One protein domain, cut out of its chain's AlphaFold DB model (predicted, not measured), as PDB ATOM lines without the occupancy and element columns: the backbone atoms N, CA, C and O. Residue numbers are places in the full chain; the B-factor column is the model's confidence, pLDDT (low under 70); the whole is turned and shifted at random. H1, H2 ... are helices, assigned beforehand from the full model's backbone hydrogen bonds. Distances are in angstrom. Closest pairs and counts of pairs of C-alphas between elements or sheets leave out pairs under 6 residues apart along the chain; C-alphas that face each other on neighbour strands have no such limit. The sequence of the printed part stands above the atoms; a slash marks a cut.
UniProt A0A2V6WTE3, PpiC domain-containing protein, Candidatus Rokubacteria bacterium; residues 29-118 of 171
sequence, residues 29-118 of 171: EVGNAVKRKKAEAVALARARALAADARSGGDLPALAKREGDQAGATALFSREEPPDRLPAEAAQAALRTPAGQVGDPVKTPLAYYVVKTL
ATOM      1  N   GLU A  29     130.310 173.617 224.606       74.69
ATOM      2  CA  GLU A  29     131.634 174.229 224.446       74.69
ATOM      3  C   GLU A  29     132.377 173.668 223.230       74.69
ATOM      4  O   GLU A  29     132.867 174.427 222.391       74.69
ATOM      5  N   VAL A  30     132.406 172.341 223.081       79.88
ATOM      6  CA  VAL A  30     133.018 171.658 221.934       79.88
ATOM      7  C   VAL A  30     132.247 171.976 220.655       79.88
ATOM      8  O   VAL A  30     132.858 172.262 219.626       79.88
ATOM      9  N   GLY A  31     130.915 171.988 220.703       78.75
ATOM     10  CA  GLY A  31     130.063 172.365 219.577       78.75
ATOM     11  C   GLY A  31     130.349 173.787 219.092       78.75
ATOM     12  O   GLY A  31     130.553 174.005 217.895       78.75
ATOM     13  N   ASN A  32     130.448 174.743 220.014       81.50
ATOM     14  CA  ASN A  32     130.801 176.129 219.716       81.50
ATOM     15  C   ASN A  32     132.248 176.258 219.226       81.50
ATOM     16  O   ASN A  32     132.503 176.960 218.243       81.50
ATOM     17  N   ALA A  33     133.191 175.528 219.823       79.19
ATOM     18  CA  ALA A  33     134.585 175.504 219.391       79.19
ATOM     19  C   ALA A  33     134.741 174.939 217.970       79.19
ATOM     20  O   ALA A  33     135.485 175.500 217.163       79.19
ATOM     21  N   VAL A  34     134.013 173.873 217.626       82.56
ATOM     22  CA  VAL A  34     134.014 173.280 216.281       82.56
ATOM     23  C   VAL A  34     133.356 174.216 215.274       82.56
ATOM     24  O   VAL A  34     133.909 174.405 214.188       82.56
ATOM     25  N   LYS A  35     132.219 174.838 215.616       83.12
ATOM     26  CA  LYS A  35     131.585 175.863 214.768       83.12
ATOM     27  C   LYS A  35     132.554 177.010 214.490       83.12
ATOM     28  O   LYS A  35     132.758 177.347 213.327       83.12
ATOM     29  N   ARG A  36     133.221 177.534 215.526       83.56
ATOM     30  CA  ARG A  36     134.245 178.578 215.390       83.56
ATOM     31  C   ARG A  36     135.395 178.120 214.498       83.56
ATOM     32  O   ARG A  36     135.745 178.818 213.557       83.56
ATOM     33  N   LYS A  37     135.939 176.922 214.725       83.75
ATOM     34  CA  LYS A  37     137.051 176.379 213.929       83.75
ATOM     35  C   LYS A  37     136.674 176.194 212.455       83.75
ATOM     36  O   LYS A  37     137.479 176.494 211.578       83.75
ATOM     37  N   LYS A  38     135.455 175.725 212.169       86.25
ATOM     38  CA  LYS A  38     134.938 175.611 210.796       86.25
ATOM     39  C   LYS A  38     134.733 176.984 210.157       86.25
ATOM     40  O   LYS A  38     135.155 177.174 209.023       86.25
ATOM     41  N   ALA A  39     134.146 177.937 210.882       84.56
ATOM     42  CA  ALA A  39     133.972 179.305 210.404       84.56
ATOM     43  C   ALA A  39     135.323 179.970 210.084       84.56
ATOM     44  O   ALA A  39     135.484 180.545 209.012       84.56
ATOM     45  N   GLU A  40     136.324 179.810 210.954       86.44
ATOM     46  CA  GLU A  40     137.686 180.302 210.719       86.44
ATOM     47  C   GLU A  40     138.335 179.667 209.484       86.44
ATOM     48  O   GLU A  40     138.996 180.365 208.718       86.44
ATOM     49  N   ALA A  41     138.149 178.360 209.271       87.31
ATOM     50  CA  ALA A  41     138.688 177.668 208.103       87.31
ATOM     51  C   ALA A  41     138.054 178.173 206.796       87.31
ATOM     52  O   ALA A  41     138.764 178.382 205.811       87.31
ATOM     53  N   VAL A  42     136.739 178.416 206.797       89.00
ATOM     54  CA  VAL A  42     136.025 178.993 205.646       89.00
ATOM     55  C   VAL A  42     136.488 180.426 205.381       89.00
ATOM     56  O   VAL A  42     136.785 180.763 204.237       89.00
ATOM     57  N   ALA A  43     136.612 181.253 206.421       87.81
ATOM     58  CA  ALA A  43     137.084 182.630 206.289       87.81
ATOM     59  C   ALA A  43     138.522 182.692 205.745       87.81
ATOM     60  O   ALA A  43     138.808 183.470 204.838       87.81
ATOM     61  N   LEU A  44     139.409 181.812 206.221       89.81
ATOM     62  CA  LEU A  44     140.769 181.692 205.697       89.81
ATOM     63  C   LEU A  44     140.783 181.259 204.225       89.81
ATOM     64  O   LEU A  44     141.570 181.789 203.443       89.81
ATOM     65  N   ALA A  45     139.937 180.302 203.837       90.19
ATOM     66  CA  ALA A  45     139.849 179.848 202.450       90.19
ATOM     67  C   ALA A  45     139.397 180.979 201.511       90.19
ATOM     68  O   ALA A  45     140.025 181.186 200.474       90.19
ATOM     69  N   ARG A  46     138.380 181.756 201.910       89.06
ATOM     70  CA  ARG A  46     137.925 182.939 201.160       89.06
ATOM     71  C   ARG A  46     139.011 184.001 201.055       89.06
ATOM     72  O   ARG A  46     139.312 184.456 199.959       89.06
ATOM     73  N   ALA A  47     139.670 184.325 202.166       89.81
ATOM     74  CA  ALA A  47     140.750 185.304 202.168       89.81
ATOM     75  C   ALA A  47     141.929 184.867 201.277       89.81
ATOM     76  O   ALA A  47     142.542 185.691 200.605       89.81
ATOM     77  N   ARG A  48     142.236 183.563 201.221       91.75
ATOM     78  CA  ARG A  48     143.254 183.019 200.307       91.75
ATOM     79  C   ARG A  48     142.849 183.130 198.842       91.75
ATOM     80  O   ARG A  48     143.700 183.488 198.035       91.75
ATOM     81  N   ALA A  49     141.591 182.838 198.512       90.38
ATOM     82  CA  ALA A  49     141.073 183.008 197.155       90.38
ATOM     83  C   ALA A  49     141.151 184.481 196.726       90.38
ATOM     84  O   ALA A  49     141.767 184.790 195.712       90.38
ATOM     85  N   LEU A  50     140.681 185.394 197.583       88.56
ATOM     86  CA  LEU A  50     140.758 186.837 197.358       88.56
ATOM     87  C   LEU A  50     142.205 187.307 197.137       88.56
ATOM     88  O   LEU A  50     142.486 188.069 196.213       88.56
ATOM     89  N   ALA A  51     143.140 186.832 197.965       89.62
ATOM     90  CA  ALA A  51     144.555 187.152 197.816       89.62
ATOM     91  C   ALA A  51     145.137 186.607 196.500       89.62
ATOM     92  O   ALA A  51     145.938 187.290 195.865       89.62
ATOM     93  N   ALA A  52     144.745 185.407 196.067       90.81
ATOM     94  CA  ALA A  52     145.197 184.821 194.804       90.81
ATOM     95  C   ALA A  52     144.672 185.596 193.582       90.81
ATOM     96  O   ALA A  52     145.445 185.913 192.672       90.81
ATOM     97  N   ASP A  53     143.396 185.977 193.594       87.88
ATOM     98  CA  ASP A  53     142.783 186.770 192.524       87.88
ATOM     99  C   ASP A  53     143.411 188.167 192.439       87.88
ATOM    100  O   ASP A  53     143.737 188.666 191.358       87.88
ATOM    101  N   ALA A  54     143.677 188.775 193.594       87.62
ATOM    102  CA  ALA A  54     144.341 190.069 193.676       87.62
ATOM    103  C   ALA A  54     145.803 190.027 193.205       87.62
ATOM    104  O   ALA A  54     146.284 190.980 192.586       87.62
ATOM    105  N   ARG A  55     146.519 188.923 193.461       88.69
ATOM    106  CA  ARG A  55     147.876 188.695 192.927       88.69
ATOM    107  C   ARG A  55     147.880 188.529 191.412       88.69
ATOM    108  O   ARG A  55     148.847 188.923 190.772       88.69
ATOM    109  N   SER A  56     146.795 188.006 190.847       85.56
ATOM    110  CA  SER A  56     146.626 187.801 189.403       85.56
ATOM    111  C   SER A  56     146.276 189.085 188.634       85.56
ATOM    112  O   SER A  56     145.999 189.030 187.440       85.56
ATOM    113  N   GLY A  57     146.293 190.246 189.297       77.88
ATOM    114  CA  GLY A  57     145.984 191.546 188.694       77.88
ATOM    115  C   GLY A  57     144.574 192.059 188.989       77.88
ATOM    116  O   GLY A  57     144.212 193.129 188.503       77.88
ATOM    117  N   GLY A  58     143.785 191.340 189.794       78.50
ATOM    118  CA  GLY A  58     142.472 191.799 190.236       78.50
ATOM    119  C   GLY A  58     142.545 193.036 191.139       78.50
ATOM    120  O   GLY A  58     143.449 193.184 191.966       78.50
ATOM    121  N   ASP A  59     141.567 193.930 190.992       82.69
ATOM    122  CA  ASP A  59     141.418 195.095 191.863       82.69
ATOM    123  C   ASP A  59     140.787 194.691 193.208       82.69
ATOM    124  O   ASP A  59     139.675 194.162 193.250       82.69
ATOM    125  N   LEU A  60     141.502 194.930 194.315       84.56
ATOM    126  CA  LEU A  60     141.110 194.472 195.656       84.56
ATOM    127  C   LEU A  60     139.741 195.037 196.093       84.56
ATOM    128  O   LEU A  60     138.906 194.260 196.555       84.56
ATOM    129  N   PRO A  61     139.452 196.345 195.912       84.81
ATOM    130  CA  PRO A  61     138.141 196.911 196.203       84.81
ATOM    131  C   PRO A  61     137.007 196.332 195.354       84.81
ATOM    132  O   PRO A  61     135.901 196.151 195.863       84.81
ATOM    133  N   ALA A  62     137.255 196.030 194.077       85.56
ATOM    134  CA  ALA A  62     136.254 195.409 193.213       85.56
ATOM    135  C   ALA A  62     135.949 193.965 193.637       85.56
ATOM    136  O   ALA A  62     134.781 193.577 193.681       85.56
ATOM    137  N   LEU A  63     136.980 193.187 193.982       84.56
ATOM    138  CA  LEU A  63     136.824 191.817 194.472       84.56
ATOM    139  C   LEU A  63     136.098 191.782 195.825       84.56
ATOM    140  O   LEU A  63     135.142 191.029 195.981       84.56
ATOM    141  N   ALA A  64     136.465 192.662 196.758       84.75
ATOM    142  CA  ALA A  64     135.787 192.777 198.048       84.75
ATOM    143  C   ALA A  64     134.297 193.132 197.889       84.75
ATOM    144  O   ALA A  64     133.442 192.488 198.486       84.75
ATOM    145  N   LYS A  65     133.955 194.086 197.007       85.88
ATOM    146  CA  LYS A  65     132.548 194.432 196.727       85.88
ATOM    147  C   LYS A  65     131.738 193.265 196.158       85.88
ATOM    148  O   LYS A  65     130.553 193.170 196.461       85.88
ATOM    149  N   ARG A  66     132.346 192.400 195.337       83.69
ATOM    150  CA  ARG A  66     131.676 191.205 194.787       83.69
ATOM    151  C   ARG A  66     131.339 190.188 195.874       83.69
ATOM    152  O   ARG A  66     130.272 189.589 195.819       83.69
ATOM    153  N   GLU A  67     132.216 190.047 196.860       80.31
ATOM    154  CA  GLU A  67     132.041 189.136 197.998       80.31
ATOM    155  C   GLU A  67     131.199 189.747 199.139       80.31
ATOM    156  O   GLU A  67     130.876 189.064 200.108       80.31
ATOM    157  N   GLY A  68     130.803 191.022 199.024       80.44
ATOM    158  CA  GLY A  68     130.081 191.750 200.074       80.44
ATOM    159  C   GLY A  68     130.969 192.196 201.242       80.44
ATOM    160  O   GLY A  68     130.452 192.590 202.289       80.44
ATOM    161  N   ASP A  69     132.288 192.154 201.063       83.38
ATOM    162  CA  ASP A  69     133.283 192.554 202.051       83.38
ATOM    163  C   ASP A  69     133.557 194.066 202.015       83.38
ATOM    164  O   ASP A  69     133.356 194.767 201.016       83.38
ATOM    165  N   GLN A  70     134.064 194.587 203.132       82.00
ATOM    166  CA  GLN A  70     134.455 195.988 203.238       82.00
ATOM    167  C   GLN A  70     135.836 196.214 202.619       82.00
ATOM    168  O   GLN A  70     136.833 195.641 203.051       82.00
ATOM    169  N   ALA A  71     135.897 197.113 201.640       84.44
ATOM    170  CA  ALA A  71     137.147 197.629 201.101       84.44
ATOM    171  C   ALA A  71     137.426 199.037 201.627       84.44
ATOM    172  O   ALA A  71     136.528 199.878 201.698       84.44
ATOM    173  N   GLY A  72     138.690 199.312 201.929       84.50
ATOM    174  CA  GLY A  72     139.152 200.632 202.330       84.50
ATOM    175  C   GLY A  72     140.603 200.857 201.928       84.50
ATOM    176  O   GLY A  72     141.342 199.908 201.675       84.50
ATOM    177  N   ALA A  73     140.998 202.125 201.880       84.88
ATOM    178  CA  ALA A  73     142.383 202.535 201.708       84.88
ATOM    179  C   ALA A  73     142.854 203.305 202.946       84.88
ATOM    180  O   ALA A  73     142.064 203.993 203.604       84.88
ATOM    181  N   THR A  74     144.141 203.182 203.251       87.06
ATOM    182  CA  THR A  74     144.822 203.965 204.282       87.06
ATOM    183  C   THR A  74     145.755 204.965 203.608       87.06
ATOM    184  O   THR A  74     146.279 204.693 202.528       87.06
ATOM    185  N   ALA A  75     145.978 206.109 204.252       86.69
ATOM    186  CA  ALA A  75     147.116 206.963 203.924       86.69
ATOM    187  C   ALA A  75     148.438 206.245 204.267       86.69
ATOM    188  O   ALA A  75     148.428 205.148 204.837       86.69
ATOM    189  N   LEU A  76     149.571 206.858 203.917       87.00
ATOM    190  CA  LEU A  76     150.881 206.402 204.382       87.00
ATOM    191  C   LEU A  76     150.907 206.406 205.912       87.00
ATOM    192  O   LEU A  76     150.457 207.358 206.542       87.00
ATOM    193  N   PHE A  77     151.420 205.327 206.490       90.19
ATOM    194  CA  PHE A  77     151.477 205.135 207.933       90.19
ATOM    195  C   PHE A  77     152.804 204.483 208.321       90.19
ATOM    196  O   PHE A  77     153.474 203.855 207.492       90.19
ATOM    197  N   SER A  78     153.182 204.622 209.588       86.25
ATOM    198  CA  SER A  78     154.425 204.072 210.131       86.25
ATOM    199  C   SER A  78     154.131 203.130 211.302       86.25
ATOM    200  O   SER A  78     152.983 202.830 211.622       86.25
ATOM    201  N   ARG A  79     155.179 202.594 211.939       84.38
ATOM    202  CA  ARG A  79     155.004 201.825 213.182       84.38
ATOM    203  C   ARG A  79     154.675 202.717 214.378       84.38
ATOM    204  O   ARG A  79     154.128 202.214 215.352       84.38
ATOM    205  N   GLU A  80     155.056 203.987 214.306       84.25
ATOM    206  CA  GLU A  80     154.839 204.989 215.351       84.25
ATOM    207  C   GLU A  80     153.446 205.608 215.225       84.25
ATOM    208  O   GLU A  80     152.810 205.898 216.233       84.25
ATOM    209  N   GLU A  81     152.947 205.717 213.993       85.50
ATOM    210  CA  GLU A  81     151.618 206.226 213.673       85.50
ATOM    211  C   GLU A  81     150.839 205.167 212.872       85.50
ATOM    212  O   GLU A  81     150.884 205.160 211.636       85.50
ATOM    213  N   PRO A  82     150.196 204.198 213.557       85.56
ATOM    214  CA  PRO A  82     149.391 203.172 212.907       85.56
ATOM    215  C   PRO A  82     148.051 203.747 212.413       85.56
ATOM    216  O   PRO A  82     147.528 204.693 212.993       85.56
ATOM    217  N   PRO A  83     147.447 203.160 211.368       88.19
ATOM    218  CA  PRO A  83     146.195 203.655 210.812       88.19
ATOM    219  C   PRO A  83     144.983 203.166 211.622       88.19
ATOM    220  O   PRO A  83     144.867 201.977 211.910       88.19
ATOM    221  N   ASP A  84     144.006 204.042 211.871       85.38
ATOM    222  CA  ASP A  84     142.793 203.710 212.649       85.38
ATOM    223  C   ASP A  84     141.920 202.613 212.019       85.38
ATOM    224  O   ASP A  84     141.193 201.891 212.697       85.38
ATOM    225  N   ARG A  85     141.960 202.494 210.687       83.12
ATOM    226  CA  ARG A  85     141.103 201.572 209.923       83.12
ATOM    227  C   ARG A  85     141.629 200.141 209.836       83.12
ATOM    228  O   ARG A  85     140.918 199.288 209.306       83.12
ATOM    229  N   LEU A  86     142.852 199.870 210.293       85.75
ATOM    230  CA  LEU A  86     143.489 198.567 210.121       85.75
ATOM    231  C   LEU A  86     143.987 198.034 211.471       85.75
ATOM    232  O   LEU A  86     144.750 198.724 212.146       85.75
ATOM    233  N   PRO A  87     143.623 196.800 211.864       89.56
ATOM    234  CA  PRO A  87     144.177 196.181 213.064       89.56
ATOM    235  C   PRO A  87     145.706 196.115 213.020       89.56
ATOM    236  O   PRO A  87     146.304 195.994 211.945       89.56
ATOM    237  N   ALA A  88     146.340 196.137 214.192       89.44
ATOM    238  CA  ALA A  88     147.794 196.201 214.321       89.44
ATOM    239  C   ALA A  88     148.511 195.068 213.564       89.44
ATOM    240  O   ALA A  88     149.540 195.298 212.925       89.44
ATOM    241  N   GLU A  89     147.965 193.853 213.583       91.00
ATOM    242  CA  GLU A  89     148.532 192.696 212.889       91.00
ATOM    243  C   GLU A  89     148.506 192.884 211.368       91.00
ATOM    244  O   GLU A  89     149.491 192.595 210.681       91.00
ATOM    245  N   ALA A  90     147.401 193.412 210.838       90.12
ATOM    246  CA  ALA A  90     147.244 193.670 209.412       90.12
ATOM    247  C   ALA A  90     148.103 194.864 208.958       90.12
ATOM    248  O   ALA A  90     148.744 194.793 207.907       90.12
ATOM    249  N   ALA A  91     148.214 195.911 209.782       90.31
ATOM    250  CA  ALA A  91     149.116 197.038 209.545       90.31
ATOM    251  C   ALA A  91     150.583 196.587 209.492       90.31
ATOM    252  O   ALA A  91     151.321 196.946 208.572       90.31
ATOM    253  N   GLN A  92     151.005 195.721 210.415       89.50
ATOM    254  CA  GLN A  92     152.355 195.158 210.389       89.50
ATOM    255  C   GLN A  92     152.617 194.302 209.146       89.50
ATOM    256  O   GLN A  92     153.721 194.359 208.600       89.50
ATOM    257  N   ALA A  93     151.643 193.511 208.696       90.38
ATOM    258  CA  ALA A  93     151.784 192.715 207.480       90.38
ATOM    259  C   ALA A  93     151.897 193.592 206.224       90.38
ATOM    260  O   ALA A  93     152.755 193.337 205.375       90.38
ATOM    261  N   ALA A  94     151.112 194.669 206.135       89.56
ATOM    262  CA  ALA A  94     151.213 195.648 205.052       89.56
ATOM    263  C   ALA A  94     152.604 196.310 205.014       89.56
ATOM    264  O   ALA A  94     153.225 196.387 203.955       89.56
ATOM    265  N   LEU A  95     153.166 196.667 206.178       88.75
ATOM    266  CA  LEU A  95     154.526 197.218 206.288       88.75
ATOM    267  C   LEU A  95     155.644 196.208 205.988       88.75
ATOM    268  O   LEU A  95     156.801 196.612 205.845       88.75
ATOM    269  N   ARG A  96     155.357 194.907 205.936       88.38
ATOM    270  CA  ARG A  96     156.325 193.867 205.535       88.38
ATOM    271  C   ARG A  96     156.193 193.484 204.064       88.38
ATOM    272  O   ARG A  96     157.152 192.978 203.490       88.38
ATOM    273  N   THR A  97     155.030 193.726 203.472       88.50
ATOM    274  CA  THR A  97     154.743 193.391 202.079       88.50
ATOM    275  C   THR A  97     155.404 194.421 201.152       88.50
ATOM    276  O   THR A  97     155.313 195.623 201.422       88.50
ATOM    277  N   PRO A  98     156.093 193.997 200.074       87.81
ATOM    278  CA  PRO A  98     156.684 194.922 199.108       87.81
ATOM    279  C   PRO A  98     155.636 195.802 198.413       87.81
ATOM    280  O   PRO A  98     154.487 195.394 198.243       87.81
ATOM    281  N   ALA A  99     156.044 196.992 197.965       87.50
ATOM    282  CA  ALA A  99     155.174 197.863 197.177       87.50
ATOM    283  C   ALA A  99     154.701 197.156 195.893       87.50
ATOM    284  O   ALA A  99     155.458 196.427 195.251       87.50
ATOM    285  N   GLY A 100     153.430 197.343 195.552       85.06
ATOM    286  CA  GLY A 100     152.738 196.680 194.450       85.06
ATOM    287  C   GLY A 100     152.264 195.249 194.738       85.06
ATOM    288  O   GLY A 100     151.504 194.706 193.936       85.06
ATOM    289  N   GLN A 101     152.661 194.632 195.856       88.31
ATOM    290  CA  GLN A 101     152.330 193.236 196.158       88.31
ATOM    291  C   GLN A 101     151.145 193.088 197.119       88.31
ATOM    292  O   GLN A 101     150.812 193.979 197.903       88.31
ATOM    293  N   VAL A 102     150.514 191.914 197.053       90.50
ATOM    294  CA  VAL A 102     149.421 191.501 197.938       90.50
ATOM    295  C   VAL A 102     149.968 190.550 198.999       90.50
ATOM    296  O   VAL A 102     150.488 189.476 198.672       90.50
ATOM    297  N   GLY A 103     149.821 190.940 200.262       88.69
ATOM    298  CA  GLY A 103     150.246 190.162 201.418       88.69
ATOM    299  C   GLY A 103     149.411 188.896 201.612       88.69
ATOM    300  O   GLY A 103     148.360 188.709 200.996       88.69
ATOM    301  N   ASP A 104     149.891 187.997 202.464       90.69
ATOM    302  CA  ASP A 104     149.107 186.834 202.877       90.69
ATOM    303  C   ASP A 104     147.947 187.233 203.803       90.69
ATOM    304  O   ASP A 104     148.051 188.234 204.518       90.69
ATOM    305  N   PRO A 105     146.853 186.445 203.839       92.12
ATOM    306  CA  PRO A 105     145.758 186.667 204.772       92.12
ATOM    307  C   PRO A 105     146.225 186.707 206.229       92.12
ATOM    308  O   PRO A 105     146.822 185.752 206.734       92.12
ATOM    309  N   VAL A 106     145.887 187.787 206.926       92.88
ATOM    310  CA  VAL A 106     146.249 188.003 208.328       92.88
ATOM    311  C   VAL A 106     145.054 187.709 209.214       92.88
ATOM    312  O   VAL A 106     143.997 188.318 209.052       92.88
ATOM    313  N   LYS A 107     145.219 186.793 210.174       91.06
ATOM    314  CA  LYS A 107     144.211 186.543 211.208       91.06
ATOM    315  C   LYS A 107     144.234 187.680 212.229       91.06
ATOM    316  O   LYS A 107     145.278 187.952 212.812       91.06
ATOM    317  N   THR A 108     143.077 188.275 212.485       88.38
ATOM    318  CA  THR A 108     142.857 189.244 213.569       88.38
ATOM    319  C   THR A 108     141.728 188.742 214.480       88.38
ATOM    320  O   THR A 108     141.029 187.792 214.110       88.38
ATOM    321  N   PRO A 109     141.509 189.352 215.660       83.12
ATOM    322  CA  PRO A 109     140.386 188.991 216.529       83.12
ATOM    323  C   PRO A 109     139.005 189.183 215.883       83.12
ATOM    324  O   PRO A 109     138.057 188.503 216.265       83.12
ATOM    325  N   LEU A 110     138.898 190.100 214.915       80.62
ATOM    326  CA  LEU A 110     137.647 190.448 214.238       80.62
ATOM    327  C   LEU A 110     137.413 189.595 212.984       80.62
ATOM    328  O   LEU A 110     136.322 189.063 212.793       80.62
ATOM    329  N   ALA A 111     138.427 189.475 212.125       85.62
ATOM    330  CA  ALA A 111     138.310 188.832 210.815       85.62
ATOM    331  C   ALA A 111     139.678 188.455 210.216       85.62
ATOM    332  O   ALA A 111     140.735 188.693 210.808       85.62
ATOM    333  N   TYR A 112     139.664 187.888 209.009       90.69
ATOM    334  CA  TYR A 112     140.857 187.798 208.171       90.69
ATOM    335  C   TYR A 112     140.960 189.031 207.274       90.69
ATOM    336  O   TYR A 112     139.982 189.406 206.637       90.69
ATOM    337  N   TYR A 113     142.149 189.626 207.200       90.19
ATOM    338  CA  TYR A 113     142.426 190.792 206.362       90.19
ATOM    339  C   TYR A 113     143.392 190.423 205.239       90.19
ATOM    340  O   TYR A 113     144.386 189.734 205.472       90.19
ATOM    341  N   VAL A 114     143.120 190.912 204.030       90.62
ATOM    342  CA  VAL A 114     144.032 190.849 202.882       90.62
ATOM    343  C   VAL A 114     144.436 192.275 202.543       90.62
ATOM    344  O   VAL A 114     143.580 193.143 202.396       90.62
ATOM    345  N   VAL A 115     145.739 192.524 202.442       90.88
ATOM    346  CA  VAL A 115     146.291 193.866 202.223       90.88
ATOM    347  C   VAL A 115     147.110 193.896 200.942       90.88
ATOM    348  O   VAL A 115     147.897 192.987 200.676       90.88
ATOM    349  N   LYS A 116     146.939 194.953 200.148       89.31
ATOM    350  CA  LYS A 116     147.791 195.265 198.997       89.31
ATOM    351  C   LYS A 116     148.573 196.528 199.316       89.31
ATOM    352  O   LYS A 116     147.973 197.582 199.519       89.31
ATOM    353  N   THR A 117     149.895 196.425 199.367       88.75
ATOM    354  CA  THR A 117     150.749 197.585 199.631       88.75
ATOM    355  C   THR A 117     150.890 198.372 198.338       88.75
ATOM    356  O   THR A 117     151.497 197.888 197.390       88.75
ATOM    357  N   LEU A 118     150.298 199.565 198.274       86.12
ATOM    358  CA  LEU A 118     150.328 200.400 197.068       86.12
ATOM    359  C   LEU A 118     151.691 201.070 196.891       86.12
ATOM    360  O   LEU A 118     152.314 200.950 195.842       86.12
TER     361      LEU A 118
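AT A GLANCE: This is residues 29 to 118 of the 171 residues of the protein "PpiC domain-containing protein" of Candidatus Rokubacteria bacterium (UniProt A0A2V6WTE3). What shape does the model have? One long helix, H1, runs along one side of a body made largely of loops, and its first residues, 29 to 39, stick out of that body as an arm. The short helix H2 folds back from the far end of H1, residues 68 to 87 make a wide loop from H2 to H3, and residues 97 to 118 fold back on themselves through the middle, between H1 and H3. What are the counts? The printed part has 90 residues with three named helices, H1, H2 and H3 in chain order, and no named strand; the class is all helix, though under half of the residues, 44, are in named elements. How large is it? It is compact, with a radius of gyration of the C-alphas of 13.9 A and spans of 43 by 31 by 20 A.

HOW THE PARTS SIT: What touches H1, residues 29 to 55? With residues 50 to 54 alone it touches H2, residues 60 to 67; the closest C-alphas, those of Ala 54 and Leu 60, are 5.8 A apart. They run opposite ways at a steep tilt of 47 degrees. Where is H3, residues 88 to 96? It is apart from H1 and from H2. How are the backbones paired? In H1, H2 and H3 every O i to N i+4 pair is within hydrogen-bond range. Residues 106 to 107 pair with residues 112 to 113, antiparallel.

IN THESE COORDINATES: Where does H1 run? From C-alpha 29 at (131.634, 174.229, 224.446) to C-alpha 55 at (147.876, 188.695, 192.927) it measures 38.3 A. How long are the others? H2 measures 10.8 A, and H3 measures 12.5 A and ends with C-alpha 96 at (156.325, 193.867, 205.535).

THE WHOLE: Which C-alphas are farthest apart? Those of Glu 29 and Ala 99, at 43.1 A. What of links and confidence? The link from H1 to H2 is tight, that from H2 to H3 is long with 20 residues, and the printed part has no cut. The mean pLDDT of the printed part is 86.5, and no printed residue is under 70.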